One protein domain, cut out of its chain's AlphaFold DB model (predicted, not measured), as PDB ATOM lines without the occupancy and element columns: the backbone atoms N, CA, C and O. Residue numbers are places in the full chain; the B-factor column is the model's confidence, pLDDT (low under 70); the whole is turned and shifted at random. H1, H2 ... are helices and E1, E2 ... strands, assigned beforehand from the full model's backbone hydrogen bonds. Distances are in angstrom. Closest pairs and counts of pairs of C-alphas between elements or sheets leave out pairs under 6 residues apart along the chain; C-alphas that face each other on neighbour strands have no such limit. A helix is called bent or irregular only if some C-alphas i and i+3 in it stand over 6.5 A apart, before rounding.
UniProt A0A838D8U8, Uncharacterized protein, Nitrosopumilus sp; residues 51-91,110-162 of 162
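What this domain is: This is residues 51 to 91 and 110 to 162 of the 162 residues of an uncharacterized protein of Nitrosopumilus sp (UniProt A0A838D8U8). A three-stranded antiparallel sheet has two long helices, H1 and H3, side by side over one face, and its other face is bare. The short H2 lies at one end of this rod. The 94 printed residues hold, along the chain, E1 H1 H2 H3 E2 E3, with sheet order E1 E2 E3; the class is mixed, helices and strands. The whole is compact, with a radius of gyration of the C-alphas of 13.5 A and spans of 44 by 21 by 18 A.

Where its parts are: E1, residues 51 to 58, begins at C-alpha 51 (75.260, 47.378, 33.394) and is 22.9 A long. H1, residues 60 to 79, 26.3 A, is irregular: C-alphas 65 and 68 are 8.1 A apart, and it has a kink of 67 degrees near residue 67. H2 is residues 82 to 86. H3, residues 114 to 134, 30.2 A, begins at C-alpha 114 (86.849, 35.571, 27.493). E2 is residues 140 to 146, 19.5 A, and E3 residues 154 to 159, ending at C-alpha 159 (59.592, 34.074, 43.444).

How they stand to each other: E1 and E2 are antiparallel at 163 degrees, with N 54 and O 144 2.9 A apart, within hydrogen-bond range. E2 and E3, a hairpin, have N 143 and O 156 at 2.8 A. H1 and H3 are on the same face, two layers, helices over a sheet. H1 lies over E1 at a height over the sheet of 9.4 A, only just not over E2, on which 2 of its C-alphas fall. H3 lies over E2 and E3 at 9.2 A; its closest C-alphas to E3 are Gln 124 and Cys 155, 5.8 A. H1 and H3 touch, closest at the C-alphas of Ser 60 and Ile 133, 4.9 A, a shallow tilt of 19 degrees, opposite ways. H2 is close to but not clearly touching H1, the closest C-alphas being Phe 78 and Ala 84, 6.4 A. Every O i to N i+4 pair is within range in H3, 14 of 16 in H1 and 0 of 1 in H2, where 1 of 2 O i to N i+3 pairs is.

The domain as a whole: The C-alphas farthest apart, of Pro 110 and Thr 162, are 45.0 A apart. Residues 92 to 109 are not printed; C-alphas 91 and 110 are 8.0 A apart across the cut. Of the links printed whole, none is long. pLDDT is under 70 at residues 91, 136 to 137 and 160 to 162.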
ATOM      1  N   ASP A  51      75.966  48.457  32.722       86.44
ATOM      2  CA  ASP A  51      75.260  47.378  33.394       86.44
ATOM      3  C   ASP A  51      74.479  46.594  32.342       86.44
ATOM      4  O   ASP A  51      73.731  47.171  31.537       86.44
ATOM      5  N   ILE A  52      74.702  45.282  32.324       95.44
ATOM      6  CA  ILE A  52      73.917  44.334  31.542       95.44
ATOM      7  C   ILE A  52      73.183  43.440  32.533       95.44
ATOM      8  O   ILE A  52      73.822  42.700  33.276       95.44
ATOM      9  N   SER A  53      71.859  43.491  32.502       97.12
ATOM     10  CA  SER A  53      70.996  42.629  33.298       97.12
ATOM     11  C   SER A  53      70.251  41.654  32.394       97.12
ATOM     12  O   SER A  53      69.686  42.051  31.370       97.12
ATOM     13  N   TYR A  54      70.243  40.380  32.773       98.00
ATOM     14  CA  TYR A  54      69.418  39.344  32.155       98.00
ATOM     15  C   TYR A  54      68.355  38.909  33.152       98.00
ATOM     16  O   TYR A  54      68.697  38.555  34.274       98.00
ATOM     17  N   ILE A  55      67.090  38.899  32.734       97.44
ATOM     18  CA  ILE A  55      65.991  38.332  33.519       97.44
ATOM     19  C   ILE A  55      65.539  37.057  32.822       97.44
ATOM     20  O   ILE A  55      65.151  37.096  31.650       97.44
ATOM     21  N   ILE A  56      65.619  35.938  33.536       96.88
ATOM     22  CA  ILE A  56      65.272  34.602  33.063       96.88
ATOM     23  C   ILE A  56      64.028  34.152  33.823       96.88
ATOM     24  O   ILE A  56      64.101  33.886  35.020       96.88
ATOM     25  N   SER A  57      62.908  34.032  33.122       94.44
ATOM     26  CA  SER A  57      61.615  33.685  33.710       94.44
ATOM     27  C   SER A  57      61.169  32.304  33.252       94.44
ATOM     28  O   SER A  57      61.254  31.974  32.064       94.44
ATOM     29  N   GLY A  58      60.658  31.491  34.171       92.19
ATOM     30  CA  GLY A  58      60.064  30.196  33.844       92.19
ATOM     31  C   GLY A  58      59.796  29.333  35.073       92.19
ATOM     32  O   GLY A  58      60.149  29.688  36.193       92.19
ATOM     33  N   SER A  59      59.184  28.168  34.866       90.31
ATOM     34  CA  SER A  59      59.014  27.185  35.941       90.31
ATOM     35  C   SER A  59      60.317  26.444  36.238       90.31
ATOM     36  O   SER A  59      61.112  26.188  35.327       90.31
ATOM     37  N   SER A  60      60.513  26.010  37.487       88.88
ATOM     38  CA  SER A  60      61.732  25.314  37.927       88.88
ATOM     39  C   SER A  60      62.091  24.107  37.048       88.88
ATOM     40  O   SER A  60      63.250  23.920  36.678       88.88
ATOM     41  N   ASN A  61      61.099  23.320  36.613       89.81
ATOM     42  CA  ASN A  61      61.331  22.192  35.703       89.81
ATOM     43  C   ASN A  61      61.818  22.636  34.310       89.81
ATOM     44  O   ASN A  61      62.690  21.994  33.725       89.81
ATOM     45  N   LEU A  62      61.268  23.717  33.751       92.44
ATOM     46  CA  LEU A  62      61.692  24.212  32.436       92.44
ATOM     47  C   LEU A  62      63.081  24.842  32.485       92.44
ATOM     48  O   LEU A  62      63.870  24.614  31.566       92.44
ATOM     49  N   LEU A  63      63.387  25.570  33.560       93.75
ATOM     50  CA  LEU A  63      64.718  26.115  33.821       93.75
ATOM     51  C   LEU A  63      65.750  24.990  33.922       93.75
ATOM     52  O   LEU A  63      66.751  25.017  33.208       93.75
ATOM     53  N   ASN A  64      65.453  23.944  34.703       92.88
ATOM     54  CA  ASN A  64      66.320  22.778  34.841       92.88
ATOM     55  C   ASN A  64      66.615  22.103  33.490       92.88
ATOM     56  O   ASN A  64      67.769  21.871  33.133       92.88
ATOM     57  N   ASN A  65      65.571  21.839  32.699       94.00
ATOM     58  CA  ASN A  65      65.709  21.175  31.400       94.00
ATOM     59  C   ASN A  65      66.407  22.047  30.341       94.00
ATOM     60  O   ASN A  65      66.917  21.520  29.351       94.00
ATOM     61  N   SER A  66      66.438  23.368  30.541       95.31
ATOM     62  CA  SER A  66      66.965  24.338  29.575       95.31
ATOM     63  C   SER A  66      68.320  24.930  29.973       95.31
ATOM     64  O   SER A  66      68.833  25.761  29.229       95.31
ATOM     65  N   GLN A  67      68.935  24.489  31.081       95.38
ATOM     66  CA  GLN A  67      70.196  25.028  31.625       95.38
ATOM     67  C   GLN A  67      71.278  25.274  30.564       95.38
ATOM     68  O   GLN A  67      71.811  26.375  30.448       95.38
ATOM     69  N   ASN A  68      71.575  24.269  29.737       95.94
ATOM     70  CA  ASN A  68      72.611  24.381  28.705       95.94
ATOM     71  C   ASN A  68      72.280  25.450  27.652       95.94
ATOM     72  O   ASN A  68      73.169  26.157  27.173       95.94
ATOM     73  N   ILE A  69      71.000  25.571  27.289       96.94
ATOM     74  CA  ILE A  69      70.546  26.559  26.310       96.94
ATOM     75  C   ILE A  69      70.578  27.954  26.931       96.94
ATOM     76  O   ILE A  69      71.162  28.838  26.321       96.94
ATOM     77  N   ILE A  70      70.087  28.128  28.162       97.50
ATOM     78  CA  ILE A  70      70.164  29.395  28.910       97.50
ATOM     79  C   ILE A  70      71.617  29.882  28.992       97.50
ATOM     80  O   ILE A  70      71.914  31.000  28.567       97.50
ATOM     81  N   ASN A  71      72.530  29.012  29.444       96.94
ATOM     82  CA  ASN A  71      73.958  29.311  29.541       96.94
ATOM     83  C   ASN A  71      74.529  29.755  28.193       96.94
ATOM     84  O   ASN A  71      75.114  30.830  28.087       96.94
ATOM     85  N   SER A  72      74.337  28.956  27.140       97.38
ATOM     86  CA  SER A  72      74.891  29.290  25.826       97.38
ATOM     87  C   SER A  72      74.272  30.551  25.216       97.38
ATOM     88  O   SER A  72      74.991  31.321  24.585       97.38
ATOM     89  N   THR A  73      72.978  30.807  25.420       97.88
ATOM     90  CA  THR A  73      72.307  32.026  24.954       97.88
ATOM     91  C   THR A  73      72.902  33.262  25.619       97.88
ATOM     92  O   THR A  73      73.321  34.175  24.910       97.88
ATOM     93  N   ILE A  74      72.998  33.279  26.951       98.12
ATOM     94  CA  ILE A  74      73.499  34.442  27.698       98.12
ATOM     95  C   ILE A  74      74.994  34.650  27.457       98.12
ATOM     96  O   ILE A  74      75.404  35.771  27.177       98.12
ATOM     97  N   ILE A  75      75.811  33.591  27.488       98.25
ATOM     98  CA  ILE A  75      77.260  33.699  27.254       98.25
ATOM     99  C   ILE A  75      77.541  34.237  25.848       98.25
ATOM    100  O   ILE A  75      78.317  35.180  25.694       98.25
ATOM    101  N   ASN A  76      76.895  33.686  24.814       97.81
ATOM    102  CA  ASN A  76      77.118  34.143  23.440       97.81
ATOM    103  C   ASN A  76      76.646  35.591  23.237       97.81
ATOM    104  O   ASN A  76      77.331  36.383  22.584       97.81
ATOM    105  N   ASP A  77      75.491  35.955  23.796       97.62
ATOM    106  CA  ASP A  77      74.973  37.321  23.716       97.62
ATOM    107  C   ASP A  77      75.854  38.322  24.489       97.62
ATOM    108  O   ASP A  77      76.153  39.404  23.979       97.62
ATOM    109  N   PHE A  78      76.343  37.958  25.677       96.81
ATOM    110  CA  PHE A  78      77.240  38.808  26.454       96.81
ATOM    111  C   PHE A  78      78.586  38.989  25.751       96.81
ATOM    112  O   PHE A  78      79.003  40.123  25.523       96.81
ATOM    113  N   LEU A  79      79.253  37.905  25.341       96.69
ATOM    114  CA  LEU A  79      80.579  37.961  24.708       96.69
ATOM    115  C   LEU A  79      80.590  38.680  23.356       96.69
ATOM    116  O   LEU A  79      81.621  39.217  22.954       96.69
ATOM    117  N   SER A  80      79.460  38.684  22.646       95.12
ATOM    118  CA  SER A  80      79.309  39.436  21.396       95.12
ATOM    119  C   SER A  80      78.992  40.919  21.617       95.12
ATOM    120  O   SER A  80      79.034  41.706  20.668       95.12
ATOM    121  N   SER A  81      78.708  41.329  22.857       92.56
ATOM    122  CA  SER A  81      78.412  42.718  23.192       92.56
ATOM    123  C   SER A  81      79.694  43.561  23.327       92.56
ATOM    124  O   SER A  81      80.714  43.074  23.820       92.56
ATOM    125  N   PRO A  82      79.672  44.855  22.940       90.25
ATOM    126  CA  PRO A  82      80.831  45.734  23.094       90.25
ATOM    127  C   PRO A  82      81.426  45.790  24.517       90.25
ATOM    128  O   PRO A  82      82.652  45.834  24.623       90.25
ATOM    129  N   PRO A  83      80.626  45.775  25.606       91.62
ATOM    130  CA  PRO A  83      81.159  45.814  26.966       91.62
ATOM    131  C   PRO A  83      82.022  44.614  27.385       91.62
ATOM    132  O   PRO A  83      82.872  44.776  28.260       91.62
ATOM    133  N   ALA A  84      81.886  43.445  26.744       92.88
ATOM    134  CA  ALA A  84      82.651  42.246  27.107       92.88
ATOM    135  C   ALA A  84      84.176  42.440  27.023       92.88
ATOM    136  O   ALA A  84      84.922  41.831  27.782       92.88
ATOM    137  N   GLY A  85      84.653  43.329  26.145       91.50
ATOM    138  CA  GLY A  85      86.078  43.665  26.036       91.50
ATOM    139  C   GLY A  85      86.620  44.569  27.150       91.50
ATOM    140  O   GLY A  85      87.801  44.903  27.130       91.50
ATOM    141  N   TYR A  86      85.773  44.999  28.090       91.62
ATOM    142  CA  TYR A  86      86.098  46.012  29.099       91.62
ATOM    143  C   TYR A  86      85.862  45.538  30.537       91.62
ATOM    144  O   TYR A  86      85.855  46.350  31.465       91.62
ATOM    145  N   ILE A  87      85.679  44.231  30.732       92.94
ATOM    146  CA  ILE A  87      85.518  43.627  32.054       92.94
ATOM    147  C   ILE A  87      86.867  43.572  32.761       92.94
ATOM    148  O   ILE A  87      87.867  43.168  32.173       92.94
ATOM    149  N   MET A  88      86.896  43.975  34.030       91.69
ATOM    150  CA  MET A  88      88.113  44.068  34.833       91.69
ATOM    151  C   MET A  88      88.091  43.125  36.037       91.69
ATOM    152  O   MET A  88      87.040  42.860  36.621       91.69
ATOM    153  N   GLN A  89      89.283  42.691  36.457       87.94
ATOM    154  CA  GLN A  89      89.519  42.041  37.750       87.94
ATOM    155  C   GLN A  89      89.832  43.122  38.810       87.94
ATOM    156  O   GLN A  89      90.653  44.002  38.548       87.94
ATOM    157  N   GLN A  90      89.253  43.064  40.017       71.50
ATOM    158  CA  GLN A  90      89.367  44.083  41.087       71.50
ATOM    159  C   GLN A  90      90.785  44.290  41.692       71.50
ATOM    160  O   GLN A  90      90.923  44.857  42.769       71.50
ATOM    161  N   ASN A  91      91.871  43.925  41.006       54.50
ATOM    162  CA  ASN A  91      93.244  44.021  41.527       54.50
ATOM    163  C   ASN A  91      94.212  44.897  40.717       54.50
ATOM    164  O   ASN A  91      95.419  44.766  40.882       54.50
ATOM    165  N   PRO A 110      94.504  45.140  32.571       84.00
ATOM    166  CA  PRO A 110      93.444  45.200  33.567       84.00
ATOM    167  C   PRO A 110      92.222  44.357  33.189       84.00
ATOM    168  O   PRO A 110      91.362  44.152  34.045       84.00
ATOM    169  N   PHE A 111      92.134  43.895  31.936       91.12
ATOM    170  CA  PHE A 111      90.969  43.198  31.409       91.12
ATOM    171  C   PHE A 111      91.080  41.682  31.555       91.12
ATOM    172  O   PHE A 111      92.149  41.106  31.342       91.12
ATOM    173  N   VAL A 112      89.958  41.050  31.888       93.06
ATOM    174  CA  VAL A 112      89.840  39.589  31.955       93.06
ATOM    175  C   VAL A 112      89.725  38.984  30.554       93.06
ATOM    176  O   VAL A 112      89.245  39.626  29.618       93.06
ATOM    177  N   ASP A 113      90.182  37.747  30.396       94.69
ATOM    178  CA  ASP A 113      90.012  36.991  29.159       94.69
ATOM    179  C   ASP A 113      88.580  36.428  29.022       94.69
ATOM    180  O   ASP A 113      87.823  36.322  29.990       94.69
ATOM    181  N   GLN A 114      88.198  36.065  27.794       96.06
ATOM    182  CA  GLN A 114      86.849  35.571  27.493       96.06
ATOM    183  C   GLN A 114      86.527  34.223  28.152       96.06
ATOM    184  O   GLN A 114      85.354  33.958  28.416       96.06
ATOM    185  N   GLU A 115      87.524  33.373  28.413       97.00
ATOM    186  CA  GLU A 115      87.315  32.082  29.079       97.00
ATOM    187  C   GLU A 115      86.908  32.317  30.535       97.00
ATOM    188  O   GLU A 115      85.889  31.786  30.976       97.00
ATOM    189  N   THR A 116      87.613  33.212  31.229       96.81
ATOM    190  CA  THR A 116      87.265  33.652  32.584       96.81
ATOM    191  C   THR A 116      85.862  34.270  32.630       96.81
ATOM    192  O   THR A 116      85.059  33.876  33.471       96.81
ATOM    193  N   ILE A 117      85.520  35.168  31.694       97.44
ATOM    194  CA  ILE A 117      84.161  35.742  31.591       97.44
ATOM    195  C   ILE A 117      83.104  34.638  31.457       97.44
ATOM    196  O   ILE A 117      82.121  34.622  32.198       97.44
ATOM    197  N   SER A 118      83.309  33.712  30.518       98.19
ATOM    198  CA  SER A 118      82.353  32.638  30.226       98.19
ATOM    199  C   SER A 118      82.152  31.726  31.428       98.19
ATOM    200  O   SER A 118      81.017  31.397  31.767       98.19
ATOM    201  N   ALA A 119      83.249  31.347  32.088       98.19
ATOM    202  CA  ALA A 119      83.228  30.491  33.263       98.19
ATOM    203  C   ALA A 119      82.493  31.159  34.431       98.19
ATOM    204  O   ALA A 119      81.680  30.506  35.082       98.19
ATOM    205  N   THR A 120      82.721  32.456  34.671       98.00
ATOM    206  CA  THR A 120      82.016  33.183  35.734       98.00
ATOM    207  C   THR A 120      80.525  33.320  35.434       98.00
ATOM    208  O   THR A 120      79.724  33.026  36.314       98.00
ATOM    209  N   ILE A 121      80.126  33.674  34.205       98.31
ATOM    210  CA  ILE A 121      78.699  33.710  33.823       98.31
ATOM    211  C   ILE A 121      78.059  32.333  34.021       98.31
ATOM    212  O   ILE A 121      76.994  32.226  34.625       98.31
ATOM    213  N   GLN A 122      78.714  31.270  33.544       98.31
ATOM    214  CA  GLN A 122      78.211  29.907  33.691       98.31
ATOM    215  C   GLN A 122      78.045  29.513  35.163       98.31
ATOM    216  O   GLN A 122      77.055  28.867  35.505       98.31
ATOM    217  N   GLN A 123      78.999  29.879  36.021       98.31
ATOM    218  CA  GLN A 123      78.927  29.608  37.453       98.31
ATOM    219  C   GLN A 123      77.718  30.311  38.081       98.31
ATOM    220  O   GLN A 123      76.883  29.632  38.675       98.31
ATOM    221  N   GLN A 124      77.591  31.626  37.882       98.31
ATOM    222  CA  GLN A 124      76.496  32.431  38.438       98.31
ATOM    223  C   GLN A 124      75.122  31.903  37.999       98.31
ATOM    224  O   GLN A 124      74.229  31.690  38.817       98.31
ATOM    225  N   LEU A 125      74.972  31.580  36.710       97.94
ATOM    226  CA  LEU A 125      73.741  30.992  36.181       97.94
ATOM    227  C   LEU A 125      73.444  29.611  36.772       97.94
ATOM    228  O   LEU A 125      72.295  29.317  37.095       97.94
ATOM    229  N   SER A 126      74.455  28.752  36.907       96.62
ATOM    230  CA  SER A 126      74.260  27.395  37.434       96.62
ATOM    231  C   SER A 126      73.849  27.419  38.907       96.62
ATOM    232  O   SER A 126      72.962  26.666  39.306       96.62
ATOM    233  N   GLU A 127      74.458  28.299  39.704       96.44
ATOM    234  CA  GLU A 127      74.115  28.495  41.117       96.44
ATOM    235  C   GLU A 127      72.680  29.024  41.269       96.44
ATOM    236  O   GLU A 127      71.883  28.441  42.011       96.44
ATOM    237  N   ALA A 128      72.304  30.045  40.497       95.62
ATOM    238  CA  ALA A 128      70.958  30.608  40.542       95.62
ATOM    239  C   ALA A 128      69.881  29.638  40.033       95.62
ATOM    240  O   ALA A 128      68.827  29.512  40.654       95.62
ATOM    241  N   ILE A 129      70.135  28.888  38.953       94.56
ATOM    242  CA  ILE A 129      69.179  27.877  38.472       94.56
ATOM    243  C   ILE A 129      69.032  26.742  39.492       94.56
ATOM    244  O   ILE A 129      67.915  26.281  39.721       94.56
ATOM    245  N   SER A 130      70.116  26.312  40.147       93.62
ATOM    246  CA  SER A 130      70.024  25.322  41.228       93.62
ATOM    247  C   SER A 130      69.153  25.836  42.377       93.62
ATOM    248  O   SER A 130      68.265  25.122  42.833       93.62
ATOM    249  N   SER A 131      69.350  27.091  42.791       92.25
ATOM    250  CA  SER A 131      68.529  27.738  43.820       92.25
ATOM    251  C   SER A 131      67.052  27.825  43.405       92.25
ATOM    252  O   SER A 131      66.164  27.429  44.155       92.25
ATOM    253  N   ALA A 132      66.767  28.228  42.165       89.50
ATOM    254  CA  ALA A 132      65.419  28.238  41.595       89.50
ATOM    255  C   ALA A 132      64.732  26.859  41.594       89.50
ATOM    256  O   ALA A 132      63.508  26.772  41.722       89.50
ATOM    257  N   ILE A 133      65.498  25.779  41.435       87.38
ATOM    258  CA  ILE A 133      64.982  24.408  41.498       87.38
ATOM    259  C   ILE A 133      64.667  24.013  42.942       87.38
ATOM    260  O   ILE A 133      63.598  23.459  43.193       87.38
ATOM    261  N   ASP A 134      65.558  24.323  43.882       85.06
ATOM    262  CA  ASP A 134      65.434  23.901  45.281       85.06
ATOM    263  C   ASP A 134      64.232  24.527  46.000       85.06
ATOM    264  O   ASP A 134      63.679  23.918  46.919       85.06
ATOM    265  N   ILE A 135      63.804  25.725  45.591       74.94
ATOM    266  CA  ILE A 135      62.678  26.421  46.231       74.94
ATOM    267  C   ILE A 135      61.304  25.955  45.676       74.94
ATOM    268  O   ILE A 135      60.268  26.310  46.231       74.94
ATOM    269  N   ASP A 136      61.282  25.110  44.631       69.50
ATOM    270  CA  ASP A 136      60.092  24.430  44.063       69.50
ATOM    271  C   ASP A 136      58.880  25.350  43.779       69.50
ATOM    272  O   ASP A 136      57.718  25.003  44.008       69.50
ATOM    273  N   TYR A 137      59.135  26.565  43.285       69.00
ATOM    274  CA  TYR A 137      58.078  27.497  42.885       69.00
ATOM    275  C   TYR A 137      57.498  27.162  41.502       69.00
ATOM    276  O   TYR A 137      58.168  26.621  40.621       69.00
ATOM    277  N   PHE A 138      56.232  27.538  41.286       78.00
ATOM    278  CA  PHE A 138      55.562  27.345  39.995       78.00
ATOM    279  C   PHE A 138      56.197  28.196  38.885       78.00
ATOM    280  O   PHE A 138      56.398  27.700  37.777       78.00
ATOM    281  N   GLU A 139      56.560  29.441  39.203       86.81
ATOM    282  CA  GLU A 139      57.312  30.359  38.348       86.81
ATOM    283  C   GLU A 139      58.314  31.159  39.186       86.81
ATOM    284  O   GLU A 139      58.024  31.557  40.320       86.81
ATOM    285  N   VAL A 140      59.493  31.391  38.614       91.56
ATOM    286  CA  VAL A 140      60.556  32.205  39.205       91.56
ATOM    287  C   VAL A 140      61.156  33.132  38.160       91.56
ATOM    288  O   VAL A 140      61.161  32.809  36.968       91.56
ATOM    289  N   ASP A 141      61.717  34.232  38.649       93.94
ATOM    290  CA  ASP A 141      62.603  35.110  37.900       93.94
ATOM    291  C   ASP A 141      64.022  34.969  38.449       93.94
ATOM    292  O   ASP A 141      64.242  35.040  39.656       93.94
ATOM    293  N   ILE A 142      64.992  34.780  37.561       96.31
ATOM    294  CA  ILE A 142      66.415  34.885  37.880       96.31
ATOM    295  C   ILE A 142      66.928  36.174  37.249       96.31
ATOM    296  O   ILE A 142      66.894  36.305  36.026       96.31
ATOM    297  N   GLU A 143      67.409  37.111  38.060       97.56
ATOM    298  CA  GLU A 143      68.016  38.355  37.593       97.56
ATOM    299  C   GLU A 143      69.532  38.296  37.761       97.56
ATOM    300  O   GLU A 143      70.046  38.293  38.874       97.56
ATOM    301  N   CYS A 144      70.254  38.283  36.647       98.12
ATOM    302  CA  CYS A 144      71.710  38.307  36.626       98.12
ATOM    303  C   CYS A 144      72.218  39.679  36.214       98.12
ATOM    304  O   CYS A 144      71.868  40.140  35.126       98.12
ATOM    305  N   THR A 145      73.084  40.296  37.019       96.81
ATOM    306  CA  THR A 145      73.662  41.616  36.729       96.81
ATOM    307  C   THR A 145      75.166  41.520  36.503       96.81
ATOM    308  O   THR A 145      75.932  41.147  37.388       96.81
ATOM    309  N   PHE A 146      75.598  41.901  35.301       95.75
ATOM    310  CA  PHE A 146      76.988  41.852  34.855       95.75
ATOM    311  C   PHE A 146      77.499  43.256  34.512       95.75
ATOM    312  O   PHE A 146      77.283  43.782  33.414       95.75
ATOM    313  N   GLY A 147      78.187  43.864  35.478       92.94
ATOM    314  CA  GLY A 147      78.831  45.172  35.340       92.94
ATOM    315  C   GLY A 147      80.274  45.097  34.828       92.94
ATOM    316  O   GLY A 147      80.759  44.068  34.354       92.94
ATOM    317  N   ASN A 148      81.025  46.187  34.976       91.56
ATOM    318  CA  ASN A 148      82.412  46.287  34.498       91.56
ATOM    319  C   ASN A 148      83.456  45.555  35.367       91.56
ATOM    320  O   ASN A 148      84.632  45.506  34.999       91.56
ATOM    321  N   LYS A 149      83.057  45.023  36.524       92.44
ATOM    322  CA  LYS A 149      83.924  44.304  37.462       92.44
ATOM    323  C   LYS A 149      83.391  42.898  37.663       92.44
ATOM    324  O   LYS A 149      82.289  42.730  38.169       92.44
ATOM    325  N   ILE A 150      84.197  41.904  37.313       93.94
ATOM    326  CA  ILE A 150      83.764  40.502  37.336       93.94
ATOM    327  C   ILE A 150      83.450  39.984  38.749       93.94
ATOM    328  O   ILE A 150      82.689  39.043  38.907       93.94
ATOM    329  N   GLN A 151      84.033  40.596  39.787       93.06
ATOM    330  CA  GLN A 151      83.797  40.231  41.192       93.06
ATOM    331  C   GLN A 151      82.436  40.688  41.712       93.06
ATOM    332  O   GLN A 151      81.991  40.170  42.730       93.06
ATOM    333  N   ASP A 152      81.833  41.675  41.053       93.50
ATOM    334  CA  ASP A 152      80.560  42.260  41.465       93.50
ATOM    335  C   ASP A 152      79.387  41.599  40.709       93.50
ATOM    336  O   ASP A 152      78.259  42.071  40.789       93.50
ATOM    337  N   TRP A 153      79.658  40.551  39.919       95.88
ATOM    338  CA  TRP A 153      78.644  39.816  39.164       95.88
ATOM    339  C   TRP A 153      77.882  38.860  40.063       95.88
ATOM    340  O   TRP A 153      78.496  38.110  40.821       95.88
ATOM    341  N   ASP A 154      76.564  38.855  39.908       96.88
ATOM    342  CA  ASP A 154      75.660  38.050  40.723       96.88
ATOM    343  C   ASP A 154      74.389  37.691  39.942       96.88
ATOM    344  O   ASP A 154      74.054  38.355  38.950       96.88
ATOM    345  N   CYS A 155      73.701  36.648  40.399       97.69
ATOM    346  CA  CYS A 155      72.396  36.218  39.920       97.69
ATOM    347  C   CYS A 155      71.454  35.950  41.103       97.69
ATOM    348  O   CYS A 155      71.593  34.953  41.810       97.69
ATOM    349  N   ASP A 156      70.436  36.791  41.253       95.25
ATOM    350  CA  ASP A 156      69.423  36.673  42.299       95.25
ATOM    351  C   ASP A 156      68.197  35.896  41.812       95.25
ATOM    352  O   ASP A 156      67.775  36.024  40.662       95.25
ATOM    353  N   VAL A 157      67.588  35.111  42.705       93.75
ATOM    354  CA  VAL A 157      66.361  34.353  42.422       93.75
ATOM    355  C   VAL A 157      65.184  34.968  43.167       93.75
ATOM    356  O   VAL A 157      65.192  35.074  44.394       93.75
ATOM    357  N   TYR A 158      64.135  35.299  42.425       90.38
ATOM    358  CA  TYR A 158      62.894  35.863  42.930       90.38
ATOM    359  C   TYR A 158      61.731  34.921  42.650       90.38
ATOM    360  O   TYR A 158      61.579  34.382  41.554       90.38
ATOM    361  N   SER A 159      60.868  34.743  43.647       81.62
ATOM    362  CA  SER A 159      59.592  34.074  43.444       81.62
ATOM    363  C   SER A 159      58.551  35.070  42.969       81.62
ATOM    364  O   SER A 159      58.398  36.157  43.534       81.62
ATOM    365  N   LEU A 160      57.823  34.696  41.921       68.62
ATOM    366  CA  LEU A 160      56.699  35.495  41.465       68.62
ATOM    367  C   LEU A 160      55.468  35.174  42.324       68.62
ATOM    368  O   LEU A 160      55.222  34.004  42.635       68.62
ATOM    369  N   PRO A 161      54.699  36.191  42.759       60.72
ATOM    370  CA  PRO A 161      53.465  35.952  43.489       60.72
ATOM    371  C   PRO A 161      52.490  35.166  42.604       60.72
ATOM    372  O   PRO A 161      52.198  35.577  41.482       60.72
ATOM    373  N   THR A 162      52.012  34.040  43.133       55.66
ATOM    374  CA  THR A 162      50.985  33.178  42.526       55.66
ATOM    375  C   THR A 162      49.615  33.833  42.503       55.66
ATOM    376  O   THR A 162      49.254  34.418  43.555       55.66
TER     377      THR A 162